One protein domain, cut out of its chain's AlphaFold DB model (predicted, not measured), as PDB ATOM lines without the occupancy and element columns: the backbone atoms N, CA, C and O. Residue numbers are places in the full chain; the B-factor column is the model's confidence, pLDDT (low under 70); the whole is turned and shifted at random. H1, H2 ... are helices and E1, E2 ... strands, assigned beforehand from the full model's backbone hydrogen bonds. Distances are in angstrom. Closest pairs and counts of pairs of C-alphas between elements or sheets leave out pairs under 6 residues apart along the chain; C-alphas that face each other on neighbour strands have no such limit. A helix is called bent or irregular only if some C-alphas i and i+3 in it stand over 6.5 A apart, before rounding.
ATOM      1  N   ASP A 238     457.085 399.073 478.526       78.81
ATOM      2  CA  ASP A 238     456.146 399.517 479.571       78.81
ATOM      3  C   ASP A 238     455.909 398.432 480.635       78.81
ATOM      4  O   ASP A 238     455.938 398.694 481.838       78.81
ATOM      5  N   GLU A 239     455.724 397.177 480.214       83.56
ATOM      6  CA  GLU A 239     455.565 396.051 481.138       83.56
ATOM      7  C   GLU A 239     456.851 395.774 481.925       83.56
ATOM      8  O   GLU A 239     456.799 395.457 483.117       83.56
ATOM      9  N   ALA A 240     458.013 395.891 481.278       75.81
ATOM     10  CA  ALA A 240     459.304 395.794 481.941       75.81
ATOM     11  C   ALA A 240     459.473 396.932 482.956       75.81
ATOM     12  O   ALA A 240     459.922 396.676 484.079       75.81
ATOM     13  N   HIS A 241     459.066 398.156 482.596       78.31
ATOM     14  CA  HIS A 241     459.048 399.302 483.498       78.31
ATOM     15  C   HIS A 241     458.219 399.001 484.744       78.31
ATOM     16  O   HIS A 241     458.757 399.034 485.847       78.31
ATOM     17  N   GLU A 242     456.963 398.593 484.586       85.75
ATOM     18  CA  GLU A 242     456.071 398.287 485.710       85.75
ATOM     19  C   GLU A 242     456.539 397.105 486.572       85.75
ATOM     20  O   GLU A 242     456.371 397.099 487.793       85.75
ATOM     21  N   ARG A 243     457.151 396.078 485.971       80.88
ATOM     22  CA  ARG A 243     457.600 394.895 486.723       80.88
ATOM     23  C   ARG A 243     458.883 395.139 487.511       80.88
ATOM     24  O   ARG A 243     458.998 394.640 488.642       80.88
ATOM     25  N   TYR A 244     459.835 395.852 486.910       75.38
ATOM     26  CA  TYR A 244     461.214 395.923 487.393       75.38
ATOM     27  C   TYR A 244     461.650 397.331 487.802       75.38
ATOM     28  O   TYR A 244     462.347 397.468 488.804       75.38
ATOM     29  N   PHE A 245     461.246 398.371 487.069       74.62
ATOM     30  CA  PHE A 245     461.812 399.716 487.219       74.62
ATOM     31  C   PHE A 245     460.930 400.687 488.016       74.62
ATOM     32  O   PHE A 245     461.471 401.546 488.707       74.62
ATOM     33  N   SER A 246     459.604 400.526 488.017       78.62
ATOM     34  CA  SER A 246     458.666 401.352 488.802       78.62
ATOM     35  C   SER A 246     458.943 401.264 490.308       78.62
ATOM     36  O   SER A 246     458.742 402.218 491.059       78.62
ATOM     37  N   LYS A 247     459.500 400.129 490.744       72.19
ATOM     38  CA  LYS A 247     459.919 399.870 492.127       72.19
ATOM     39  C   LYS A 247     461.187 400.617 492.537       72.19
ATOM     40  O   LYS A 247     461.431 400.746 493.732       72.19
ATOM     41  N   LEU A 248     461.999 401.087 491.586       60.81
ATOM     42  CA  LEU A 248     463.297 401.700 491.888       60.81
ATOM     43  C   LEU A 248     463.181 403.141 492.406       60.81
ATOM     44  O   LEU A 248     464.161 403.680 492.915       60.81
ATOM     45  N   GLY A 249     461.995 403.755 492.330       65.69
ATOM     46  CA  GLY A 249     461.806 405.164 492.671       65.69
ATOM     47  C   GLY A 249     462.624 406.098 491.767       65.69
ATOM     48  O   GLY A 249     463.486 405.680 490.994       65.69
ATOM     49  N   SER A 250     462.363 407.404 491.830       66.06
ATOM     50  CA  SER A 250     463.225 408.362 491.133       66.06
ATOM     51  C   SER A 250     464.576 408.428 491.844       66.06
ATOM     52  O   SER A 250     464.639 408.860 492.998       66.06
ATOM     53  N   VAL A 251     465.655 408.038 491.153       58.16
ATOM     54  CA  VAL A 251     467.041 408.042 491.671       58.16
ATOM     55  C   VAL A 251     467.444 409.424 492.194       58.16
ATOM     56  O   VAL A 251     468.176 409.521 493.173       58.16
ATOM     57  N   ALA A 252     466.898 410.495 491.611       52.25
ATOM     58  CA  ALA A 252     467.147 411.868 492.052       52.25
ATOM     59  C   ALA A 252     466.578 412.184 493.451       52.25
ATOM     60  O   ALA A 252     466.999 413.145 494.087       52.25
ATOM     61  N   SER A 253     465.619 411.389 493.928       62.56
ATOM     62  CA  SER A 253     464.944 411.559 495.226       62.56
ATOM     63  C   SER A 253     465.110 410.367 496.169       62.56
ATOM     64  O   SER A 253     464.684 410.429 497.322       62.56
ATOM     65  N   ALA A 254     465.692 409.270 495.684       62.50
ATOM     66  CA  ALA A 254     465.834 408.046 496.450       62.50
ATOM     67  C   ALA A 254     466.837 408.255 497.591       62.50
ATOM     68  O   ALA A 254     467.937 408.774 497.394       62.50
ATOM     69  N   SER A 255     466.469 407.829 498.799       71.19
ATOM     70  CA  SER A 255     467.417 407.791 499.906       71.19
ATOM     71  C   SER A 255     468.515 406.768 499.615       71.19
ATOM     72  O   SER A 255     468.288 405.748 498.963       71.19
ATOM     73  N   VAL A 256     469.709 406.999 500.164       66.06
ATOM     74  CA  VAL A 256     470.844 406.062 500.070       66.06
ATOM     75  C   VAL A 256     470.446 404.648 500.516       66.06
ATOM     76  O   VAL A 256     470.891 403.663 499.932       66.06
ATOM     77  N   THR A 257     469.554 404.537 501.505       73.69
ATOM     78  CA  THR A 257     468.992 403.260 501.961       73.69
ATOM     79  C   THR A 257     468.139 402.567 500.902       73.69
ATOM     80  O   THR A 257     468.311 401.372 500.708       73.69
ATOM     81  N   ALA A 258     467.289 403.290 500.165       69.94
ATOM     82  CA  ALA A 258     466.456 402.713 499.109       69.94
ATOM     83  C   ALA A 258     467.297 402.210 497.924       69.94
ATOM     84  O   ALA A 258     467.047 401.125 497.403       69.94
ATOM     85  N   VAL A 259     468.343 402.955 497.546       66.25
ATOM     86  CA  VAL A 259     469.300 402.521 496.512       66.25
ATOM     87  C   VAL A 259     470.094 401.300 496.988       66.25
ATOM     88  O   VAL A 259     470.280 400.349 496.232       66.25
ATOM     89  N   SER A 260     470.532 401.290 498.249       69.00
ATOM     90  CA  SER A 260     471.242 400.149 498.837       69.00
ATOM     91  C   SER A 260     470.367 398.896 498.933       69.00
ATOM     92  O   SER A 260     470.857 397.808 498.636       69.00
ATOM     93  N   ASP A 261     469.091 399.034 499.304       71.69
ATOM     94  CA  ASP A 261     468.135 397.926 499.361       71.69
ATOM     95  C   ASP A 261     467.824 397.386 497.955       71.69
ATOM     96  O   ASP A 261     467.817 396.173 497.764       71.69
ATOM     97  N   ALA A 262     467.668 398.255 496.949       67.25
ATOM     98  CA  ALA A 262     467.467 397.843 495.555       67.25
ATOM     99  C   ALA A 262     468.677 397.094 494.965       67.25
ATOM    100  O   ALA A 262     468.518 396.186 494.151       67.25
ATOM    101  N   LEU A 263     469.894 397.449 495.388       65.50
ATOM    102  CA  LEU A 263     471.127 396.774 494.975       65.50
ATOM    103  C   LEU A 263     471.432 395.510 495.795       65.50
ATOM    104  O   LEU A 263     472.342 394.771 495.426       65.50
ATOM    105  N   ARG A 264     470.694 395.239 496.881       66.50
ATOM    106  CA  ARG A 264     470.955 394.107 497.788       66.50
ATOM    107  C   ARG A 264     470.676 392.747 497.139       66.50
ATOM    108  O   ARG A 264     471.383 391.789 497.442       66.50
ATOM    109  N   ASP A 265     469.701 392.683 496.232       52.34
ATOM    110  CA  ASP A 265     469.353 391.461 495.489       52.34
ATOM    111  C   ASP A 265     470.215 391.257 494.234       52.34
ATOM    112  O   ASP A 265     470.240 390.172 493.644       52.34
ATOM    113  N   VAL A 266     470.971 392.278 493.824       52.78
ATOM    114  CA  VAL A 266     472.018 392.098 492.825       52.78
ATOM    115  C   VAL A 266     473.164 391.384 493.537       52.78
ATOM    116  O   VAL A 266     473.766 391.941 494.452       52.78
ATOM    117  N   HIS A 267     473.476 390.150 493.125       42.47
ATOM    118  CA  HIS A 267     474.673 389.416 493.553       42.47
ATOM    119  C   HIS A 267     475.939 390.130 493.048       42.47
ATOM    120  O   HIS A 267     476.670 389.657 492.179       42.47
ATOM    121  N   ILE A 268     476.208 391.305 493.600       49.75
ATOM    122  CA  ILE A 268     477.495 391.956 493.535       49.75
ATOM    123  C   ILE A 268     478.365 391.086 494.441       49.75
ATOM    124  O   ILE A 268     478.252 391.154 495.666       49.75
ATOM    125  N   VAL A 269     479.165 390.192 493.837       46.31
ATOM    126  CA  VAL A 269     480.312 389.525 494.490       46.31
ATOM    127  C   VAL A 269     480.887 390.521 495.487       46.31
ATOM    128  O   VAL A 269     481.081 391.643 495.052       46.31
ATOM    129  N   MET A 322     478.042 395.101 457.016       70.25
ATOM    130  CA  MET A 322     476.599 395.249 457.196       70.25
ATOM    131  C   MET A 322     475.989 393.851 457.095       70.25
ATOM    132  O   MET A 322     476.090 393.231 456.024       70.25
ATOM    133  N   PRO A 323     475.456 393.290 458.193       76.69
ATOM    134  CA  PRO A 323     474.668 392.074 458.110       76.69
ATOM    135  C   PRO A 323     473.513 392.308 457.133       76.69
ATOM    136  O   PRO A 323     472.978 393.405 457.010       76.69
ATOM    137  N   ASN A 324     473.146 391.280 456.376       81.69
ATOM    138  CA  ASN A 324     471.959 391.381 455.542       81.69
ATOM    139  C   ASN A 324     470.729 391.170 456.436       81.69
ATOM    140  O   ASN A 324     470.464 390.039 456.835       81.69
ATOM    141  N   HIS A 325     469.997 392.244 456.732       86.62
ATOM    142  CA  HIS A 325     468.817 392.222 457.602       86.62
ATOM    143  C   HIS A 325     467.502 391.888 456.877       86.62
ATOM    144  O   HIS A 325     466.444 391.979 457.486       86.62
ATOM    145  N   LYS A 326     467.538 391.491 455.593       82.81
ATOM    146  CA  LYS A 326     466.333 391.313 454.753       82.81
ATOM    147  C   LYS A 326     465.244 390.404 455.337       82.81
ATOM    148  O   LYS A 326     464.083 390.602 455.006       82.81
ATOM    149  N   ASP A 327     465.611 389.460 456.199       85.06
ATOM    150  CA  ASP A 327     464.682 388.496 456.801       85.06
ATOM    151  C   ASP A 327     464.555 388.661 458.327       85.06
ATOM    152  O   ASP A 327     463.974 387.813 459.007       85.06
ATOM    153  N   VAL A 328     465.139 389.724 458.889       88.62
ATOM    154  CA  VAL A 328     465.118 389.998 460.328       88.62
ATOM    155  C   VAL A 328     464.098 391.091 460.590       88.62
ATOM    156  O   VAL A 328     464.297 392.246 460.226       88.62
ATOM    157  N   ILE A 329     463.000 390.711 461.233       91.38
ATOM    158  CA  ILE A 329     461.978 391.644 461.695       91.38
ATOM    159  C   ILE A 329     462.354 392.071 463.111       91.38
ATOM    160  O   ILE A 329     462.398 391.236 464.016       91.38
ATOM    161  N   VAL A 330     462.643 393.359 463.285       93.94
ATOM    162  CA  VAL A 330     462.970 393.947 464.586       93.94
ATOM    163  C   VAL A 330     461.718 394.618 465.156       93.94
ATOM    164  O   VAL A 330     461.098 395.415 464.447       93.94
ATOM    165  N   PRO A 331     461.319 394.305 466.400       92.00
ATOM    166  CA  PRO A 331     460.234 395.008 467.075       92.00
ATOM    167  C   PRO A 331     460.506 396.517 467.170       92.00
ATOM    168  O   PRO A 331     461.610 396.939 467.506       92.00
ATOM    169  N   THR A 332     459.495 397.333 466.876       93.06
ATOM    170  CA  THR A 332     459.582 398.806 466.918       93.06
ATOM    171  C   THR A 332     459.093 399.395 468.243       93.06
ATOM    172  O   THR A 332     459.007 400.609 468.381       93.06
ATOM    173  N   ASP A 333     458.712 398.546 469.193       91.19
ATOM    174  CA  ASP A 333     458.119 398.902 470.485       91.19
ATOM    175  C   ASP A 333     459.082 398.716 471.667       91.19
ATOM    176  O   ASP A 333     458.724 399.052 472.791       91.19
ATOM    177  N   ARG A 334     460.278 398.163 471.430       89.44
ATOM    178  CA  ARG A 334     461.256 397.838 472.475       89.44
ATOM    179  C   ARG A 334     462.689 397.850 471.958       89.44
ATOM    180  O   ARG A 334     462.934 397.646 470.764       89.44
ATOM    181  N   VAL A 335     463.649 397.995 472.868       93.56
ATOM    182  CA  VAL A 335     465.073 397.822 472.539       93.56
ATOM    183  C   VAL A 335     465.342 396.379 472.124       93.56
ATOM    184  O   VAL A 335     465.012 395.433 472.839       93.56
ATOM    185  N   SER A 336     465.991 396.200 470.976       93.94
ATOM    186  CA  SER A 336     466.375 394.876 470.478       93.94
ATOM    187  C   SER A 336     467.888 394.769 470.344       93.94
ATOM    188  O   SER A 336     468.527 395.672 469.814       93.94
ATOM    189  N   VAL A 337     468.473 393.655 470.794       94.31
ATOM    190  CA  VAL A 337     469.924 393.421 470.704       94.31
ATOM    191  C   VAL A 337     470.209 392.234 469.792       94.31
ATOM    192  O   VAL A 337     470.029 391.080 470.180       94.31
ATOM    193  N   LEU A 338     470.678 392.505 468.575       91.50
ATOM    194  CA  LEU A 338     471.125 391.477 467.639       91.50
ATOM    195  C   LEU A 338     472.572 391.106 467.968       91.50
ATOM    196  O   LEU A 338     473.463 391.952 467.921       91.50
ATOM    197  N   THR A 339     472.833 389.843 468.296       88.25
ATOM    198  CA  THR A 339     474.188 389.393 468.640       88.25
ATOM    199  C   THR A 339     474.839 388.661 467.475       88.25
ATOM    200  O   THR A 339     474.231 387.865 466.758       88.25
ATOM    201  N   TYR A 340     476.126 388.926 467.287       83.44
ATOM    202  CA  TYR A 340     476.967 388.307 466.277       83.44
ATOM    203  C   TYR A 340     478.217 387.736 466.945       83.44
ATOM    204  O   TYR A 340     478.627 388.141 468.030       83.44
ATOM    205  N   TRP A 341     478.909 386.822 466.266       76.00
ATOM    206  CA  TRP A 341     480.172 386.293 466.794       76.00
ATOM    207  C   TRP A 341     481.268 387.373 466.917       76.00
ATOM    208  O   TRP A 341     482.216 387.193 467.671       76.00
ATOM    209  N   TRP A 342     481.160 388.489 466.184       77.00
ATOM    210  CA  TRP A 342     482.140 389.584 466.178       77.00
ATOM    211  C   TRP A 342     481.719 390.810 467.008       77.00
ATOM    212  O   TRP A 342     482.557 391.669 467.293       77.00
ATOM    213  N   GLY A 343     480.447 390.914 467.390       85.56
ATOM    214  CA  GLY A 343     479.904 392.088 468.067       85.56
ATOM    215  C   GLY A 343     478.402 391.997 468.280       85.56
ATOM    216  O   GLY A 343     477.825 390.914 468.222       85.56
ATOM    217  N   PHE A 344     477.766 393.137 468.495       90.69
ATOM    218  CA  PHE A 344     476.322 393.238 468.658       90.69
ATOM    219  C   PHE A 344     475.799 394.526 468.027       90.69
ATOM    220  O   PHE A 344     476.541 395.481 467.805       90.69
ATOM    221  N   GLU A 345     474.511 394.539 467.727       93.38
ATOM    222  CA  GLU A 345     473.781 395.719 467.291       93.38
ATOM    223  C   GLU A 345     472.626 395.960 468.246       93.38
ATOM    224  O   GLU A 345     471.867 395.041 468.551       93.38
ATOM    225  N   VAL A 346     472.502 397.193 468.713       94.44
ATOM    226  CA  VAL A 346     471.394 397.653 469.540       94.44
ATOM    227  C   VAL A 346     470.466 398.464 468.650       94.44
ATOM    228  O   VAL A 346     470.827 399.539 468.176       94.44
ATOM    229  N   CYS A 347     469.280 397.936 468.390       96.25
ATOM    230  CA  CYS A 347     468.231 398.617 467.652       96.25
ATOM    231  C   CYS A 347     467.388 399.418 468.645       96.25
ATOM    232  O   CYS A 347     466.750 398.842 469.531       96.25
ATOM    233  N   LEU A 348     467.412 400.738 468.494       96.50
ATOM    234  CA  LEU A 348     466.684 401.697 469.313       96.50
ATOM    235  C   LEU A 348     465.552 402.285 468.462       96.50
ATOM    236  O   LEU A 348     465.838 403.091 467.571       96.50
ATOM    237  N   PRO A 349     464.289 401.879 468.669       96.56
ATOM    238  CA  PRO A 349     463.183 402.466 467.930       96.56
ATOM    239  C   PRO A 349     462.943 403.922 468.353       96.56
ATOM    240  O   PRO A 349     463.382 404.372 469.413       96.56
ATOM    241  N   SER A 350     462.213 404.656 467.511       95.94
ATOM    242  CA  SER A 350     461.911 406.082 467.707       95.94
ATOM    243  C   SER A 350     461.239 406.383 469.061       95.94
ATOM    244  O   SER A 350     461.601 407.346 469.734       95.94
ATOM    245  N   SER A 351     460.331 405.516 469.527       93.88
ATOM    246  CA  SER A 351     459.680 405.648 470.842       93.88
ATOM    247  C   SER A 351     460.679 405.594 472.001       93.88
ATOM    248  O   SER A 351     460.636 406.439 472.895       93.88
ATOM    249  N   THR A 352     461.617 404.644 471.970       93.88
ATOM    250  CA  THR A 352     462.674 404.529 472.980       93.88
ATOM    251  C   THR A 352     463.607 405.740 472.936       93.88
ATOM    252  O   THR A 352     463.976 406.255 473.989       93.88
ATOM    253  N   LEU A 353     463.975 406.236 471.748       94.25
ATOM    254  CA  LEU A 353     464.804 407.443 471.636       94.25
ATOM    255  C   LEU A 353     464.110 408.668 472.240       94.25
ATOM    256  O   LEU A 353     464.738 409.389 473.015       94.25
ATOM    257  N   ALA A 354     462.816 408.858 471.963       93.50
ATOM    258  CA  ALA A 354     462.022 409.929 472.560       93.50
ATOM    259  C   ALA A 354     461.949 409.806 474.092       93.50
ATOM    260  O   ALA A 354     462.093 410.802 474.804       93.50
ATOM    261  N   TYR A 355     461.794 408.585 474.612       91.19
ATOM    262  CA  TYR A 355     461.819 408.327 476.052       91.19
ATOM    263  C   TYR A 355     463.179 408.673 476.674       91.19
ATOM    264  O   TYR A 355     463.233 409.434 477.641       91.19
ATOM    265  N   ILE A 356     464.288 408.197 476.100       89.75
ATOM    266  CA  ILE A 356     465.639 408.493 476.608       89.75
ATOM    267  C   ILE A 356     465.933 409.996 476.534       89.75
ATOM    268  O   ILE A 356     466.559 410.541 477.436       89.75
ATOM    269  N   GLN A 357     465.459 410.684 475.496       90.06
ATOM    270  CA  GLN A 357     465.602 412.133 475.362       90.06
ATOM    271  C   GLN A 357     464.785 412.915 476.399       90.06
ATOM    272  O   GLN A 357     465.166 414.030 476.755       90.06
ATOM    273  N   SER A 358     463.668 412.350 476.872       89.44
ATOM    274  CA  SER A 358     462.865 412.941 477.948       89.44
ATOM    275  C   SER A 358     463.516 412.781 479.326       89.44
ATOM    276  O   SER A 358     463.339 413.637 480.194       89.44
ATOM    277  N   ALA A 359     464.293 411.711 479.523       80.56
ATOM    278  CA  ALA A 359     465.134 411.553 480.699       80.56
ATOM    279  C   ALA A 359     466.303 412.557 480.636       80.56
ATOM    280  O   ALA A 359     466.757 412.931 479.556       80.56
ATOM    281  N   ALA A 360     466.776 413.033 481.794       71.38
ATOM    282  CA  ALA A 360     467.891 413.983 481.890       71.38
ATOM    283  C   ALA A 360     469.069 413.593 480.975       71.38
ATOM    284  O   ALA A 360     469.305 412.407 480.739       71.38
ATOM    285  N   THR A 361     469.824 414.584 480.482       85.62
ATOM    286  CA  THR A 361     470.930 414.364 479.533       85.62
ATOM    287  C   THR A 361     471.792 413.165 479.950       85.62
ATOM    288  O   THR A 361     472.332 413.189 481.056       85.62
ATOM    289  N   PRO A 362     471.956 412.123 479.111       85.50
ATOM    290  CA  PRO A 362     472.589 410.873 479.542       85.50
ATOM    291  C   PRO A 362     473.974 411.054 480.175       85.50
ATOM    292  O   PRO A 362     474.317 410.359 481.130       85.50
ATOM    293  N   GLY A 363     474.753 412.034 479.700       85.88
ATOM    294  CA  GLY A 363     476.042 412.379 480.296       85.88
ATOM    295  C   GLY A 363     475.939 412.906 481.732       85.88
ATOM    296  O   GLY A 363     476.769 412.543 482.563       85.88
ATOM    297  N   SER A 364     474.924 413.718 482.055       87.44
ATOM    298  CA  SER A 364     474.715 414.219 483.421       87.44
ATOM    299  C   SER A 364     474.207 413.118 484.343       87.44
ATOM    300  O   SER A 364     474.747 412.950 485.426       87.44
ATOM    301  N   ALA A 365     473.250 412.306 483.885       87.69
ATOM    302  CA  ALA A 365     472.739 411.181 484.667       87.69
ATOM    303  C   ALA A 365     473.862 410.188 485.026       87.69
ATOM    304  O   ALA A 365     473.943 409.715 486.159       87.69
ATOM    305  N   LEU A 366     474.771 409.916 484.081       86.75
ATOM    306  CA  LEU A 366     475.945 409.083 484.331       86.75
ATOM    307  C   LEU A 366     476.940 409.746 485.292       86.75
ATOM    308  O   LEU A 366     477.486 409.069 486.160       86.75
ATOM    309  N   LEU A 367     477.189 411.050 485.139       88.38
ATOM    310  CA  LEU A 367     478.054 411.809 486.041       88.38
ATOM    311  C   LEU A 367     477.525 411.753 487.478       88.38
ATOM    312  O   LEU A 367     478.295 411.453 488.389       88.38
ATOM    313  N   ASP A 368     476.229 411.988 487.666       88.50
ATOM    314  CA  ASP A 368     475.570 411.979 488.972       88.50
ATOM    315  C   ASP A 368     475.627 410.583 489.598       88.50
ATOM    316  O   ASP A 368     476.017 410.437 490.759       88.50
ATOM    317  N   LEU A 369     475.343 409.542 488.808       87.88
ATOM    318  CA  LEU A 369     475.440 408.153 489.245       87.88
ATOM    319  C   LEU A 369     476.867 407.788 489.669       87.88
ATOM    320  O   LEU A 369     477.075 407.290 490.773       87.88
ATOM    321  N   LEU A 370     477.860 408.027 488.810       86.06
ATOM    322  CA  LEU A 370     479.251 407.674 489.101       86.06
ATOM    323  C   LEU A 370     479.798 408.490 490.280       86.06
ATOM    324  O   LEU A 370     480.555 407.958 491.092       86.06
ATOM    325  N   THR A 371     479.376 409.749 490.421       86.38
ATOM    326  CA  THR A 371     479.724 410.585 491.574       86.38
ATOM    327  C   THR A 371     479.100 410.024 492.850       86.38
ATOM    328  O   THR A 371     479.813 409.848 493.837       86.38
ATOM    329  N   ALA A 372     477.821 409.644 492.835       86.75
ATOM    330  CA  ALA A 372     477.169 409.015 493.983       86.75
ATOM    331  C   ALA A 372     477.857 407.697 494.383       86.75
ATOM    332  O   ALA A 372     478.176 407.497 495.555       86.75
ATOM    333  N   VAL A 373     478.186 406.831 493.415       82.19
ATOM    334  CA  VAL A 373     478.918 405.577 493.668       82.19
ATOM    335  C   VAL A 373     480.319 405.847 494.230       82.19
ATOM    336  O   VAL A 373     480.776 405.103 495.096       82.19
ATOM    337  N   SER A 374     480.981 406.926 493.797       84.19
ATOM    338  CA  SER A 374     482.299 407.324 494.315       84.19
ATOM    339  C   SER A 374     482.280 407.834 495.757       84.19
ATOM    340  O   SER A 374     483.280 407.731 496.464       84.19
ATOM    341  N   VAL A 375     481.143 408.372 496.210       84.38
ATOM    342  CA  VAL A 375     480.952 408.792 497.604       84.38
ATOM    343  C   VAL A 375     480.689 407.584 498.501       84.38
ATOM    344  O   VAL A 375     481.148 407.567 499.638       84.38
ATOM    345  N   LEU A 376     479.983 406.570 497.990       80.94
ATOM    346  CA  LEU A 376     479.637 405.364 498.750       80.94
ATOM    347  C   LEU A 376     480.801 404.375 498.880       80.94
ATOM    348  O   LEU A 376     480.849 403.627 499.852       80.94
ATOM    349  N   ASN A 377     481.729 404.371 497.920       78.50
ATOM    350  CA  ASN A 377     482.842 403.429 497.873       78.50
ATOM    351  C   ASN A 377     484.178 404.171 497.847       78.50
ATOM    352  O   ASN A 377     484.518 404.805 496.847       78.50
ATOM    353  N   GLU A 378     484.976 404.029 498.908       76.38
ATOM    354  CA  GLU A 378     486.293 404.676 498.997       76.38
ATOM    355  C   GLU A 378     487.212 404.292 497.829       76.38
ATOM    356  O   GLU A 378     487.892 405.164 497.301       76.38
ATOM    357  N   GLY A 379     487.138 403.044 497.347       66.94
ATOM    358  CA  GLY A 379     487.916 402.551 496.199       66.94
ATOM    359  C   GLY A 379     487.412 402.978 494.812       66.94
ATOM    360  O   GLY A 379     487.898 402.476 493.801       66.94
ATOM    361  N   VAL A 380     486.387 403.834 494.742       76.75
ATOM    362  CA  VAL A 380     485.918 404.464 493.497       76.75
ATOM    363  C   VAL A 380     486.382 405.929 493.438       76.75
ATOM    364  O   VAL A 380     486.256 406.582 492.404       76.75
ATOM    365  N   ARG A 381     487.011 406.467 494.492       78.44
ATOM    366  CA  ARG A 381     487.565 407.832 494.465       78.44
ATOM    367  C   ARG A 381     488.693 407.986 493.452       78.44
ATOM    368  O   ARG A 381     488.863 409.058 492.880       78.44
ATOM    369  N   GLU A 382     489.413 406.915 493.162       79.62
ATOM    370  CA  GLU A 382     490.468 406.866 492.155       79.62
ATOM    371  C   GLU A 382     489.914 407.051 490.735       79.62
ATOM    372  O   GLU A 382     490.647 407.489 489.847       79.62
ATOM    373  N   ILE A 383     488.619 406.769 490.512       78.62
ATOM    374  CA  ILE A 383     487.980 406.972 489.208       78.62
ATOM    375  C   ILE A 383     487.447 408.393 489.015       78.62
ATOM    376  O   ILE A 383     487.247 408.789 487.869       78.62
ATOM    377  N   LEU A 384     487.273 409.186 490.084       82.31
ATOM    378  CA  LEU A 384     486.779 410.574 490.032       82.31
ATOM    379  C   LEU A 384     487.397 411.429 488.909       82.31
ATOM    380  O   LEU A 384     486.628 412.035 488.157       82.31
ATOM    381  N   PRO A 385     488.734 411.471 488.713       83.56
ATOM    382  CA  PRO A 385     489.320 412.252 487.623       83.56
ATOM    383  C   PRO A 385     488.897 411.761 486.230       83.56
ATOM    384  O   PRO A 385     488.891 412.544 485.283       83.56
ATOM    385  N   PHE A 386     488.504 410.492 486.095       85.31
ATOM    386  CA  PHE A 386     488.058 409.878 484.845       85.31
ATOM    387  C   PHE A 386     486.553 410.006 484.598       85.31
ATOM    388  O   PHE A 386     486.141 410.037 483.439       85.31
ATOM    389  N   ILE A 387     485.733 410.136 485.648       87.31
ATOM    390  CA  ILE A 387     484.266 410.225 485.527       87.31
ATOM    391  C   ILE A 387     483.862 411.347 484.572       87.31
ATOM    392  O   ILE A 387     483.022 411.143 483.699       87.31
ATOM    393  N   ARG A 388     484.494 412.520 484.690       85.56
ATOM    394  CA  ARG A 388     484.196 413.658 483.812       85.56
ATOM    395  C   ARG A 388     484.442 413.323 482.339       85.56
ATOM    396  O   ARG A 388     483.643 413.707 481.489       85.56
ATOM    397  N   TYR A 389     485.516 412.593 482.037       86.88
ATOM    398  CA  TYR A 389     485.824 412.168 480.672       86.88
ATOM    399  C   TYR A 389     484.837 411.111 480.167       86.88
ATOM    400  O   TYR A 389     484.415 411.192 479.017       86.88
ATOM    401  N   LEU A 390     484.420 410.170 481.019       87.44
ATOM    402  CA  LEU A 390     483.401 409.171 480.677       87.44
ATOM    403  C   LEU A 390     482.048 409.827 480.383       87.44
ATOM    404  O   LEU A 390     481.437 409.537 479.359       87.44
ATOM    405  N   ALA A 391     481.614 410.761 481.230       88.88
ATOM    406  CA  ALA A 391     480.388 411.526 481.024       88.88
ATOM    407  C   ALA A 391     480.436 412.334 479.718       88.88
ATOM    408  O   ALA A 391     479.483 412.320 478.941       88.88
ATOM    409  N   GLN A 392     481.568 412.993 479.437       89.56
ATOM    410  CA  GLN A 392     481.765 413.725 478.186       89.56
ATOM    411  C   GLN A 392     481.736 412.797 476.963       89.56
ATOM    412  O   GLN A 392     481.134 413.143 475.948       89.56
ATOM    413  N   PHE A 393     482.369 411.626 477.056       88.25
ATOM    414  CA  PHE A 393     482.354 410.624 475.996       88.25
ATOM    415  C   PHE A 393     480.927 410.138 475.715       88.25
ATOM    416  O   PHE A 393     480.481 410.191 474.574       88.25
ATOM    417  N   VAL A 394     480.176 409.761 476.753       90.69
ATOM    418  CA  VAL A 394     478.780 409.316 476.612       90.69
ATOM    419  C   VAL A 394     477.891 410.411 476.031       90.69
ATOM    420  O   VAL A 394     477.059 410.132 475.173       90.69
ATOM    421  N   GLN A 395     478.099 411.669 476.425       91.06
ATOM    422  CA  GLN A 395     477.363 412.794 475.852       91.06
ATOM    423  C   GLN A 395     477.648 412.973 474.351       91.06
ATOM    424  O   GLN A 395     476.734 413.256 473.577       91.06
ATOM    425  N   MET A 396     478.908 412.810 473.935       91.69
ATOM    426  CA  MET A 396     479.307 412.884 472.528       91.69
ATOM    427  C   MET A 396     478.692 411.739 471.711       91.69
ATOM    428  O   MET A 396     478.127 411.990 470.648       91.69
ATOM    429  N   GLU A 397     478.756 410.507 472.220       91.25
ATOM    430  CA  GLU A 397     478.143 409.334 471.584       91.25
ATOM    431  C   GLU A 397     476.626 409.512 471.451       91.25
ATOM    432  O   GLU A 397     476.075 409.321 470.368       91.25
ATOM    433  N   TRP A 398     475.954 409.976 472.511       93.50
ATOM    434  CA  TRP A 398     474.518 410.258 472.484       93.50
ATOM    435  C   TRP A 398     474.146 411.290 471.414       93.50
ATOM    436  O   TRP A 398     473.182 411.101 470.673       93.50
ATOM    437  N   HIS A 399     474.938 412.358 471.273       92.94
ATOM    438  CA  HIS A 399     474.723 413.346 470.219       92.94
ATOM    439  C   HIS A 399     474.874 412.735 468.820       92.94
ATOM    440  O   HIS A 399     474.080 413.036 467.931       92.94
ATOM    441  N   SER A 400     475.850 411.842 468.626       92.62
ATOM    442  CA  SER A 400     476.028 411.130 467.357       92.62
ATOM    443  C   SER A 400     474.869 410.177 467.053       92.62
ATOM    444  O   SER A 400     474.467 410.068 465.894       92.62
ATOM    445  N   ILE A 401     474.332 409.492 468.068       94.81
ATOM    446  CA  ILE A 401     473.154 408.623 467.944       94.81
ATOM    447  C   ILE A 401     471.960 409.460 467.485       94.81
ATOM    448  O   ILE A 401     471.392 409.179 466.434       94.81
ATOM    449  N   HIS A 402     471.650 410.544 468.198       94.50
ATOM    450  CA  HIS A 402     470.528 411.422 467.865       94.50
ATOM    451  C   HIS A 402     470.680 412.083 466.485       94.50
ATOM    452  O   HIS A 402     469.708 412.223 465.753       94.50
ATOM    453  N   ALA A 403     471.892 412.483 466.093       95.25
ATOM    454  CA  ALA A 403     472.138 413.086 464.780       95.25
ATOM    455  C   ALA A 403     471.886 412.124 463.603       95.25
ATOM    456  O   ALA A 403     471.749 412.574 462.468       95.25
ATOM    457  N   THR A 404     471.853 410.816 463.867       96.56
ATOM    458  CA  THR A 404     471.658 409.769 462.856       96.56
ATOM    459  C   THR A 404     470.200 409.289 462.787       96.56
ATOM    460  O   THR A 404     469.860 408.488 461.916       96.56
ATOM    461  N   ASP A 405     469.331 409.755 463.688       96.62
ATOM    462  CA  ASP A 405     467.914 409.396 463.682       96.62
ATOM    463  C   ASP A 405     467.161 410.122 462.554       96.62
ATOM    464  O   ASP A 405     467.095 411.350 462.508       96.62
ATOM    465  N   GLU A 406     466.564 409.347 461.647       96.88
ATOM    466  CA  GLU A 406     465.713 409.830 460.548       96.88
ATOM    467  C   GLU A 406     464.209 409.700 460.883       96.88
ATOM    468  O   GLU A 406     463.352 409.701 459.997       96.88
ATOM    469  N   GLY A 407     463.875 409.540 462.167       96.19
ATOM    470  CA  GLY A 407     462.513 409.423 462.696       96.19
ATOM    471  C   GLY A 407     462.006 407.984 462.817       96.19
ATOM    472  O   GLY A 407     460.968 407.749 463.438       96.19
ATOM    473  N   LYS A 408     462.734 407.009 462.263       96.19
ATOM    474  CA  LYS A 408     462.443 405.571 462.392       96.19
ATOM    475  C   LYS A 408     463.189 404.903 463.551       96.19
ATOM    476  O   LYS A 408     462.884 403.757 463.875       96.19
ATOM    477  N   GLY A 409     464.129 405.602 464.187       96.62
ATOM    478  CA  GLY A 409     465.046 405.036 465.167       96.62
ATOM    479  C   GLY A 409     466.475 404.919 464.636       96.62
ATOM    480  O   GLY A 409     466.806 405.345 463.526       96.62
ATOM    481  N   VAL A 410     467.338 404.310 465.446       96.81
ATOM    482  CA  VAL A 410     468.777 404.183 465.181       96.81
ATOM    483  C   VAL A 410     469.245 402.769 465.499       96.81
ATOM    484  O   VAL A 410     468.789 402.133 466.447       96.81
ATOM    485  N   VAL A 411     470.195 402.274 464.713       95.75
ATOM    486  CA  VAL A 411     470.904 401.021 464.976       95.75
ATOM    487  C   VAL A 411     472.318 401.361 465.421       95.75
ATOM    488  O   VAL A 411     473.077 401.975 464.676       95.75
ATOM    489  N   CYS A 412     472.679 400.974 466.638       94.56
ATOM    490  CA  CYS A 412     474.007 401.189 467.199       94.56
ATOM    491  C   CYS A 412     474.817 399.896 467.119       94.56
ATOM    492  O   CYS A 412     474.505 398.924 467.803       94.56
ATOM    493  N   CYS A 413     475.868 399.872 466.303       91.25
ATOM    494  CA  CYS A 413     476.749 398.712 466.181       91.25
ATOM    495  C   CYS A 413     477.923 398.826 467.166       91.25
ATOM    496  O   CYS A 413     478.582 399.862 467.219       91.25
ATOM    497  N   ALA A 414     478.257 397.747 467.869       88.19
ATOM    498  CA  ALA A 414     479.461 397.637 468.690       88.19
ATOM    499  C   ALA A 414     480.174 396.301 468.457       88.19
ATOM    500  O   ALA A 414     479.610 395.325 467.961       88.19
ATOM    501  N   THR A 415     481.455 396.248 468.818       84.25
ATOM    502  CA  THR A 415     482.266 395.024 468.729       84.25
ATOM    503  C   THR A 415     482.575 394.500 470.123       84.25
ATOM    504  O   THR A 415     482.696 395.286 471.057       84.25
ATOM    505  N   TRP A 416     482.789 393.189 470.276       82.56
ATOM    506  CA  TRP A 416     483.168 392.616 471.581       82.56
ATOM    507  C   TRP A 416     484.497 393.160 472.118       82.56
ATOM    508  O   TRP A 416     484.730 393.162 473.320       82.56
ATOM    509  N   ILE A 417     485.367 393.633 471.222       72.50
ATOM    510  CA  ILE A 417     486.659 394.228 471.576       72.50
ATOM    511  C   ILE A 417     486.473 395.631 472.168       72.50
ATOM    512  O   ILE A 417     487.247 396.047 473.024       72.50
ATOM    513  N   MET A 418     485.463 396.365 471.704       75.25
ATOM    514  CA  MET A 418     485.212 397.747 472.095       75.25
ATOM    515  C   MET A 418     483.700 397.964 472.237       75.25
ATOM    516  O   MET A 418     483.077 398.537 471.341       75.25
ATOM    517  N   PRO A 419     483.095 397.475 473.338       72.56
ATOM    518  CA  PRO A 419     481.643 397.503 473.519       72.56
ATOM    519  C   PRO A 419     481.096 398.913 473.775       72.56
ATOM    520  O   PRO A 419     479.904 399.139 473.616       72.56
ATOM    521  N   ILE A 420     481.964 399.849 474.172       76.62
ATOM    522  CA  ILE A 420     481.592 401.212 474.582       76.62
ATOM    523  C   ILE A 420     481.550 402.184 473.392       76.62
ATOM    524  O   ILE A 420     480.919 403.227 473.480       76.62
ATOM    525  N   ALA A 421     482.222 401.862 472.282       81.75
ATOM    526  CA  ALA A 421     482.221 402.712 471.094       81.75
ATOM    527  C   ALA A 421     481.096 402.268 470.161       81.75
ATOM    528  O   ALA A 421     481.239 401.281 469.427       81.75
ATOM    529  N   LEU A 422     479.977 402.981 470.228       87.31
ATOM    530  CA  LEU A 422     478.807 402.695 469.421       87.31
ATOM    531  C   LEU A 422     478.957 403.418 468.085       87.31
ATOM    532  O   LEU A 422     479.252 404.604 468.010       87.31
ATOM    533  N   VAL A 423     478.752 402.695 466.992       91.19
ATOM    534  CA  VAL A 423     478.693 403.297 465.659       91.19
ATOM    535  C   VAL A 423     477.218 403.428 465.290       91.19
ATOM    536  O   VAL A 423     476.611 402.412 464.933       91.19
ATOM    537  N   PRO A 424     476.615 404.627 465.405       94.81
ATOM    538  CA  PRO A 424     475.219 404.821 465.053       94.81
ATOM    539  C   PRO A 424     475.028 404.761 463.542       94.81
ATOM    540  O   PRO A 424     475.872 405.192 462.751       94.81
ATOM    541  N   ARG A 425     473.885 404.216 463.143       94.38
ATOM    542  CA  ARG A 425     473.462 404.074 461.757       94.38
ATOM    543  C   ARG A 425     471.956 404.276 461.673       94.38
ATOM    544  O   ARG A 425     471.227 403.853 462.568       94.38
ATOM    545  N   ALA A 426     471.499 404.887 460.583       95.94
ATOM    546  CA  ALA A 426     470.074 405.057 460.341       95.94
ATOM    547  C   ALA A 426     469.381 403.688 460.312       95.94
ATOM    548  O   ALA A 426     469.982 402.682 459.902       95.94
ATOM    549  N   TRP A 427     468.133 403.657 460.770       95.69
ATOM    550  CA  TRP A 427     467.296 402.463 460.765       95.69
ATOM    551  C   TRP A 427     467.186 401.863 459.355       95.69
ATOM    552  O   TRP A 427     466.701 402.514 458.434       95.69
TER     553      TRP A 427
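Overview. This is residues 238 to 269 and 322 to 427 of the 542 residues of an uncharacterized protein of Pisolithus microcarpus 441 (UniProt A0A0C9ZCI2). A twisted sheet of four strands stands at one end of a long helical hairpin, H4 and H5, and residues 393 to 403 of H5 pack over one face of it. H3 only grazes the sheet, while H1 and H2 make a loosely joined pair away from it. The 138 printed residues hold five named helices and four strands in the order H1 H2 E1 E2 H3 H4 H5 E3 E4; the sheet, E1 E2 E3 E4, is antiparallel and the class mixed, helices and strands. The whole is only just compact, close to loose, with radius of gyration of the C-alphas 17.0 A and spans of 49 by 34 by 30 A.

Along the chain. The strands are E1, residues 336 to 339, E2, 343 to 349, 19.7 A, E3, 409 to 415, 20.2 A, and E4, 418 to 426, 20.5 A, ending at C-alpha 426 (470.074, 405.057, 460.341). The helices are H5, 378 to 403, 38.0 A, H4, 362 to 376, 21.2 A, H3, 350 to 358, H2, 256 to 264, and H1, 238 to 248, beginning at C-alpha 238 (456.146, 399.517, 479.571). H5 is irregular, with C-alphas 382 and 385 7.1 A apart; H1 only just, with C-alphas 243 and 246 6.9 A apart.

Arrangement. N 338 and O 345 of the hairpin E1 and E2 are 2.8 A apart, N 346 and O 412 of E2 and E3 2.8 A, and N 413 and O 423 of the hairpin E3 and E4 3.0 A. In two layers, helix on one face of a sheet, H5 lies over E3 and E4 at a height over the sheet of 10.5 A, along the strands; its closest C-alphas to E4 are Ile 401 and Pro 424, 5.2 A. H4 and H5 touch, closest at the C-alphas of Gly 363 and Ala 391, 4.5 A, at a shallow tilt of 10 degrees, opposite ways. H1 and H2 only just touch, with 3 pairs of C-alphas within 8 A, closest Leu 248 and Ala 262, 6.8 A. Every O i to N i+4 pair is within hydrogen-bond range in H2, H3 and H4, against 4 of 7 in H1 and 15 of 22 in H5.

Size, cuts and confidence. The C-alphas farthest apart, of Lys 326 and Glu 378, are 50.3 A apart. Residues 270 to 321 are not printed, and C-alphas 269 and 322 are 37.9 A apart across the cut; no link printed whole is long. Low confidence, under 70, covers 20 residues, among them 248 to 254 and 262 to 269.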